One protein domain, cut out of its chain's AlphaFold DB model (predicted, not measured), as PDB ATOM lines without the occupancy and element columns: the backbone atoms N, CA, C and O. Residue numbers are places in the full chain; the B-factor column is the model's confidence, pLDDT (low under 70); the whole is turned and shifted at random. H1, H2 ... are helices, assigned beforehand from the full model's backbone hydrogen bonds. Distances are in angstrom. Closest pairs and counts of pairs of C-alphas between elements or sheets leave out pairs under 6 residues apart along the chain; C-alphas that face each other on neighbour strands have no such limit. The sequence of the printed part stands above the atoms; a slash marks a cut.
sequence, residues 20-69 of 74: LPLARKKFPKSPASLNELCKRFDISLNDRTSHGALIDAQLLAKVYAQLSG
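AT A GLANCE: This is residues 20 to 69 of the 74 residues of the protein "DNA polymerase III subunit epsilon domain protein" of Wolbachia pipientis wVitA (UniProt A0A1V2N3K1). One long helix, H3, makes most of the length of this small all-helix domain, with the short helix H2 packed on its residues 56 to 63 and the short helix H1 by its last turn. A long loop, residues 41 to 52, leads from H2 to the start of H3, and residues 49 to 54 stick out at that end. The printed part has 50 residues with three named helices, in the order H1, H2, H3, and no named strand. It is compact, with a radius of gyration of the C-alphas of 10.7 A, and elongated, spanning 31 by 18 by 18 A.

IN THESE COORDINATES: H1, residues 20 to 26, begins at C-alpha 20 (167.337, 156.116, 161.515) and is 9.9 A long from first to last C-alpha. H2, residues 34 to 40, is 9.8 A long and begins at C-alpha 34 (166.594, 161.683, 154.401). H3, residues 53 to 68, is 21.9 A long and ends at C-alpha 68 (170.304, 165.716, 168.511).

HOW THE PARTS SIT: H1 and H2 are only just apart, their closest C-alphas 8.1 A from each other. H2 touches H3 with the closest C-alphas, those of Cys 38 and Val 63, 6.5 A apart. Their lines stand at a steep tilt of 45 degrees, and they run the same way. H1 and H3 only just touch, with 3 pairs of C-alphas within 8 A and residue 67 alone on the side of H3; the closest C-alphas, those of Ala 23 and Leu 67, are 6.6 A apart. They run the same way at a shallow tilt of 30 degrees. In H1, H2 and H3 every O i to N i+4 pair is within hydrogen-bond range.

THE WHOLE: The two C-alphas farthest apart, those of Lys 25 and Thr 49, are 31.1 A from each other. The printed part has no cut. The link from H1 to H2 is short, with 7 residues, and that from H2 to H3 is long, with 12. Mean pLDDT of the printed part is 88.3, and residues 46 to 51 are under 70.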
ATOM      1  N   LEU A  20     168.728 156.430 161.846       95.06
ATOM      2  CA  LEU A  20     167.337 156.116 161.515       95.06
ATOM      3  C   LEU A  20     166.492 155.775 162.761       95.06
ATOM      4  O   LEU A  20     165.394 156.326 162.890       95.06
ATOM      5  N   PRO A  21     166.958 154.947 163.716       94.62
ATOM      6  CA  PRO A  21     166.282 154.750 164.994       94.62
ATOM      7  C   PRO A  21     166.085 156.053 165.773       94.62
ATOM      8  O   PRO A  21     165.021 156.255 166.358       94.62
ATOM      9  N   LEU A  22     167.065 156.967 165.738       94.06
ATOM     10  CA  LEU A  22     166.949 158.283 166.379       94.06
ATOM     11  C   LEU A  22     165.800 159.093 165.765       94.06
ATOM     12  O   LEU A  22     164.948 159.613 166.488       94.06
ATOM     13  N   ALA A  23     165.730 159.138 164.433       95.75
ATOM     14  CA  ALA A  23     164.656 159.809 163.712       95.75
ATOM     15  C   ALA A  23     163.280 159.190 164.002       95.75
ATOM     16  O   ALA A  23     162.325 159.915 164.276       95.75
ATOM     17  N   ARG A  24     163.175 157.854 164.007       95.69
ATOM     18  CA  ARG A  24     161.923 157.134 164.306       95.69
ATOM     19  C   ARG A  24     161.461 157.320 165.748       95.69
ATOM     20  O   ARG A  24     160.259 157.380 165.987       95.69
ATOM     21  N   LYS A  25     162.396 157.436 166.695       94.56
ATOM     22  CA  LYS A  25     162.093 157.742 168.096       94.56
ATOM     23  C   LYS A  25     161.553 159.165 168.252       94.56
ATOM     24  O   LYS A  25     160.589 159.359 168.984       94.56
ATOM     25  N   LYS A  26     162.148 160.143 167.559       93.56
ATOM     26  CA  LYS A  26     161.704 161.549 167.594       93.56
ATOM     27  C   LYS A  26     160.368 161.753 166.875       93.56
ATOM     28  O   LYS A  26     159.563 162.568 167.305       93.56
ATOM     29  N   PHE A  27     160.126 161.000 165.803       94.19
ATOM     30  CA  PHE A  27     158.943 161.137 164.956       94.19
ATOM     31  C   PHE A  27     158.260 159.784 164.718       94.19
ATOM     32  O   PHE A  27     158.356 159.210 163.627       94.19
ATOM     33  N   PRO A  28     157.562 159.251 165.731       94.69
ATOM     34  CA  PRO A  28     156.895 157.964 165.613       94.69
ATOM     35  C   PRO A  28     155.843 157.996 164.498       94.69
ATOM     36  O   PRO A  28     155.140 158.989 164.315       94.69
ATOM     37  N   LYS A  29     155.739 156.894 163.743       93.69
ATOM     38  CA  LYS A  29     154.787 156.696 162.626       93.69
ATOM     39  C   LYS A  29     154.924 157.676 161.448       93.69
ATOM     40  O   LYS A  29     154.181 157.560 160.481       93.69
ATOM     41  N   SER A  30     155.880 158.602 161.492       94.00
ATOM     42  CA  SER A  30     156.211 159.466 160.362       94.00
ATOM     43  C   SER A  30     157.257 158.820 159.448       94.00
ATOM     44  O   SER A  30     158.105 158.059 159.931       94.00
ATOM     45  N   PRO A  31     157.282 159.173 158.152       95.19
ATOM     46  CA  PRO A  31     158.432 158.916 157.297       95.19
ATOM     47  C   PRO A  31     159.725 159.467 157.919       95.19
ATOM     48  O   PRO A  31     159.741 160.557 158.492       95.19
ATOM     49  N   ALA A  32     160.804 158.694 157.802       96.00
ATOM     50  CA  ALA A  32     162.131 159.027 158.328       96.00
ATOM     51  C   ALA A  32     163.223 158.873 157.254       96.00
ATOM     52  O   ALA A  32     164.382 158.607 157.570       96.00
ATOM     53  N   SER A  33     162.848 158.990 155.976       95.25
ATOM     54  CA  SER A  33     163.824 159.072 154.887       95.25
ATOM     55  C   SER A  33     164.558 160.413 154.942       95.25
ATOM     56  O   SER A  33     164.020 161.398 155.451       95.25
ATOM     57  N   LEU A  34     165.775 160.468 154.391       92.94
ATOM     58  CA  LEU A  34     166.594 161.683 154.401       92.94
ATOM     59  C   LEU A  34     165.844 162.885 153.804       92.94
ATOM     60  O   LEU A  34     165.844 163.955 154.395       92.94
ATOM     61  N   ASN A  35     165.126 162.688 152.694       91.62
ATOM     62  CA  ASN A  35     164.352 163.746 152.036       91.62
ATOM     63  C   ASN A  35     163.241 164.305 152.934       91.62
ATOM     64  O   ASN A  35     163.054 165.517 152.992       91.62
ATOM     65  N   GLU A  36     162.516 163.433 153.636       94.69
ATOM     66  CA  GLU A  36     161.426 163.848 154.525       94.69
ATOM     67  C   GLU A  36     161.954 164.533 155.785       94.69
ATOM     68  O   GLU A  36     161.362 165.500 156.263       94.69
ATOM     69  N   LEU A  37     163.112 164.101 156.288       94.69
ATOM     70  CA  LEU A  37     163.792 164.782 157.386       94.69
ATOM     71  C   LEU A  37     164.326 166.155 156.960       94.69
ATOM     72  O   LEU A  37     164.160 167.110 157.713       94.69
ATOM     73  N   CYS A  38     164.897 166.289 155.759       92.81
ATOM     74  CA  CYS A  38     165.329 167.584 155.237       92.81
ATOM     75  C   CYS A  38     164.156 168.561 155.118       92.81
ATOM     76  O   CYS A  38     164.244 169.664 155.642       92.81
ATOM     77  N   LYS A  39     163.030 168.135 154.525       92.44
ATOM     78  CA  LYS A  39     161.807 168.954 154.456       92.44
ATOM     79  C   LYS A  39     161.315 169.368 155.842       92.44
ATOM     80  O   LYS A  39     160.948 170.515 156.049       92.44
ATOM     81  N   ARG A  40     161.318 168.438 156.803       93.06
ATOM     82  CA  ARG A  40     160.847 168.695 158.170       93.06
ATOM     83  C   ARG A  40     161.680 169.743 158.906       93.06
ATOM     84  O   ARG A  40     161.131 170.461 159.734       93.06
ATOM     85  N   PHE A  41     162.980 169.792 158.645       92.44
ATOM     86  CA  PHE A  41     163.899 170.736 159.278       92.44
ATOM     87  C   PHE A  41     164.204 171.962 158.409       92.44
ATOM     88  O   PHE A  41     165.150 172.680 158.715       92.44
ATOM     89  N   ASP A  42     163.441 172.176 157.335       91.44
ATOM     90  CA  ASP A  42     163.651 173.260 156.368       91.44
ATOM     91  C   ASP A  42     165.088 173.307 155.803       91.44
ATOM     92  O   ASP A  42     165.689 174.351 155.555       91.44
ATOM     93  N   ILE A  43     165.684 172.124 155.614       90.31
ATOM     94  CA  ILE A  43     167.017 171.965 155.035       90.31
ATOM     95  C   ILE A  43     166.874 171.938 153.516       90.31
ATOM     96  O   ILE A  43     166.315 170.995 152.945       90.31
ATOM     97  N   SER A  44     167.438 172.955 152.865       85.94
ATOM     98  CA  SER A  44     167.443 173.064 151.409       85.94
ATOM     99  C   SER A  44     168.081 171.848 150.734       85.94
ATOM    100  O   SER A  44     169.149 171.366 151.121       85.94
ATOM    101  N   LEU A  45     167.409 171.386 149.680       81.19
ATOM    102  CA  LEU A  45     167.844 170.313 148.793       81.19
ATOM    103  C   LEU A  45     168.467 170.856 147.490       81.19
ATOM    104  O   LEU A  45     168.789 170.061 146.611       81.19
ATOM    105  N   ASN A  46     168.614 172.181 147.344       65.25
ATOM    106  CA  ASN A  46     168.897 172.844 146.060       65.25
ATOM    107  C   ASN A  46     170.278 172.545 145.452       65.25
ATOM    108  O   ASN A  46     170.439 172.723 144.249       65.25
ATOM    109  N   ASP A  47     171.232 172.000 146.211       60.22
ATOM    110  CA  ASP A  47     172.523 171.548 145.660       60.22
ATOM    111  C   ASP A  47     172.447 170.155 144.998       60.22
ATOM    112  O   ASP A  47     173.454 169.595 144.561       60.22
ATOM    113  N   ARG A  48     171.251 169.556 144.902       60.84
ATOM    114  CA  ARG A  48     171.032 168.230 144.306       60.84
ATOM    115  C   ARG A  48     170.905 168.280 142.785       60.84
ATOM    116  O   ARG A  48     169.891 167.879 142.223       60.84
ATOM    117  N   THR A  49     171.955 168.712 142.101       57.69
ATOM    118  CA  THR A  49     172.069 168.512 140.645       57.69
ATOM    119  C   THR A  49     172.454 167.069 140.286       57.69
ATOM    120  O   THR A  49     172.160 166.616 139.184       57.69
ATOM    121  N   SER A  50     173.008 166.293 141.229       57.72
ATOM    122  CA  SER A  50     173.109 164.828 141.152       57.72
ATOM    123  C   SER A  50     173.185 164.216 142.558       57.72
ATOM    124  O   SER A  50     173.800 164.793 143.453       57.72
ATOM    125  N   HIS A  51     172.549 163.061 142.783       65.25
ATOM    126  CA  HIS A  51     172.571 162.376 144.082       65.25
ATOM    127  C   HIS A  51     173.937 161.709 144.285       65.25
ATOM    128  O   HIS A  51     174.169 160.586 143.845       65.25
ATOM    129  N   GLY A  52     174.864 162.423 144.922       80.38
ATOM    130  CA  GLY A  52     176.160 161.887 145.321       80.38
ATOM    131  C   GLY A  52     176.168 161.496 146.795       80.38
ATOM    132  O   GLY A  52     175.629 162.220 147.630       80.38
ATOM    133  N   ALA A  53     176.865 160.409 147.138       87.50
ATOM    134  CA  ALA A  53     177.066 159.991 148.530       87.50
ATOM    135  C   ALA A  53     177.641 161.115 149.418       87.50
ATOM    136  O   ALA A  53     177.342 161.180 150.606       87.50
ATOM    137  N   LEU A  54     178.425 162.031 148.834       86.88
ATOM    138  CA  LEU A  54     178.928 163.225 149.513       86.88
ATOM    139  C   LEU A  54     177.801 164.179 149.932       86.88
ATOM    140  O   LEU A  54     177.762 164.617 151.079       86.88
ATOM    141  N   ILE A  55     176.882 164.484 149.016       88.25
ATOM    142  CA  ILE A  55     175.764 165.398 149.273       88.25
ATOM    143  C   ILE A  55     174.823 164.777 150.306       88.25
ATOM    144  O   ILE A  55     174.424 165.446 151.257       88.25
ATOM    145  N   ASP A  56     174.522 163.483 150.183       89.31
ATOM    146  CA  ASP A  56     173.686 162.796 151.169       89.31
ATOM    147  C   ASP A  56     174.357 162.731 152.550       89.31
ATOM    148  O   ASP A  56     173.676 162.919 153.557       89.31
ATOM    149  N   ALA A  57     175.683 162.567 152.626       91.44
ATOM    150  CA  ALA A  57     176.420 162.647 153.890       91.44
ATOM    151  C   ALA A  57     176.359 164.054 154.517       91.44
ATOM    152  O   ALA A  57     176.170 164.182 155.727       91.44
ATOM    153  N   GLN A  58     176.464 165.115 153.710       90.25
ATOM    154  CA  GLN A  58     176.338 166.502 154.175       90.25
ATOM    155  C   GLN A  58     174.924 166.815 154.680       90.25
ATOM    156  O   GLN A  58     174.759 167.424 155.739       90.25
ATOM    157  N   LEU A  59     173.894 166.382 153.951       91.56
ATOM    158  CA  LEU A  59     172.500 166.525 154.372       91.56
ATOM    159  C   LEU A  59     172.231 165.738 155.656       91.56
ATOM    160  O   LEU A  59     171.610 166.264 156.581       91.56
ATOM    161  N   LEU A  60     172.749 164.511 155.751       93.75
ATOM    162  CA  LEU A  60     172.611 163.690 156.944       93.75
ATOM    163  C   LEU A  60     173.275 164.337 158.163       93.75
ATOM    164  O   LEU A  60     172.698 164.288 159.246       93.75
ATOM    165  N   ALA A  61     174.428 164.991 158.003       93.38
ATOM    166  CA  ALA A  61     175.081 165.726 159.086       93.38
ATOM    167  C   ALA A  61     174.199 166.871 159.619       93.38
ATOM    168  O   ALA A  61     174.014 166.991 160.833       93.38
ATOM    169  N   LYS A  62     173.584 167.660 158.725       92.94
ATOM    170  CA  LYS A  62     172.635 168.727 159.097       92.94
ATOM    171  C   LYS A  62     171.408 168.159 159.819       92.94
ATOM    172  O   LYS A  62     171.026 168.649 160.878       92.94
ATOM    173  N   VAL A  63     170.826 167.081 159.290       94.19
ATOM    174  CA  VAL A  63     169.695 166.379 159.917       94.19
ATOM    175  C   VAL A  63     170.076 165.829 161.292       94.19
ATOM    176  O   VAL A  63     169.299 165.948 162.236       94.19
ATOM    177  N   TYR A  64     171.263 165.244 161.440       94.94
ATOM    178  CA  TYR A  64     171.724 164.680 162.703       94.94
ATOM    179  C   TYR A  64     171.884 165.741 163.800       94.94
ATOM    180  O   TYR A  64     171.476 165.495 164.939       94.94
ATOM    181  N   ALA A  65     172.397 166.930 163.461       93.19
ATOM    182  CA  ALA A  65     172.452 168.060 164.389       93.19
ATOM    183  C   ALA A  65     171.045 168.414 164.911       93.19
ATOM    184  O   ALA A  65     170.819 168.441 166.122       93.19
ATOM    185  N   GLN A  66     170.073 168.535 164.001       93.25
ATOM    186  CA  GLN A  66     168.671 168.827 164.328       93.25
ATOM    187  C   GLN A  66     167.986 167.709 165.133       93.25
ATOM    188  O   GLN A  66     167.193 167.961 166.047       93.25
ATOM    189  N   LEU A  67     168.287 166.440 164.838       92.44
ATOM    190  CA  LEU A  67     167.796 165.299 165.616       92.44
ATOM    191  C   LEU A  67     168.311 165.351 167.057       92.44
ATOM    192  O   LEU A  67     167.512 165.167 167.979       92.44
ATOM    193  N   SER A  68     169.595 165.667 167.227       90.31
ATOM    194  CA  SER A  68     170.304 165.716 168.511       90.31
ATOM    195  C   SER A  68     170.026 166.983 169.330       90.31
ATOM    196  O   SER A  68     170.432 167.056 170.484       90.31
ATOM    197  N   GLY A  69     169.316 167.966 168.763       84.81
ATOM    198  CA  GLY A  69     169.008 169.236 169.431       84.81
ATOM    199  C   GLY A  69     170.144 170.261 169.377       84.81
ATOM    200  O   GLY A  69     170.076 171.277 170.063       84.81
TER     201      GLY A  69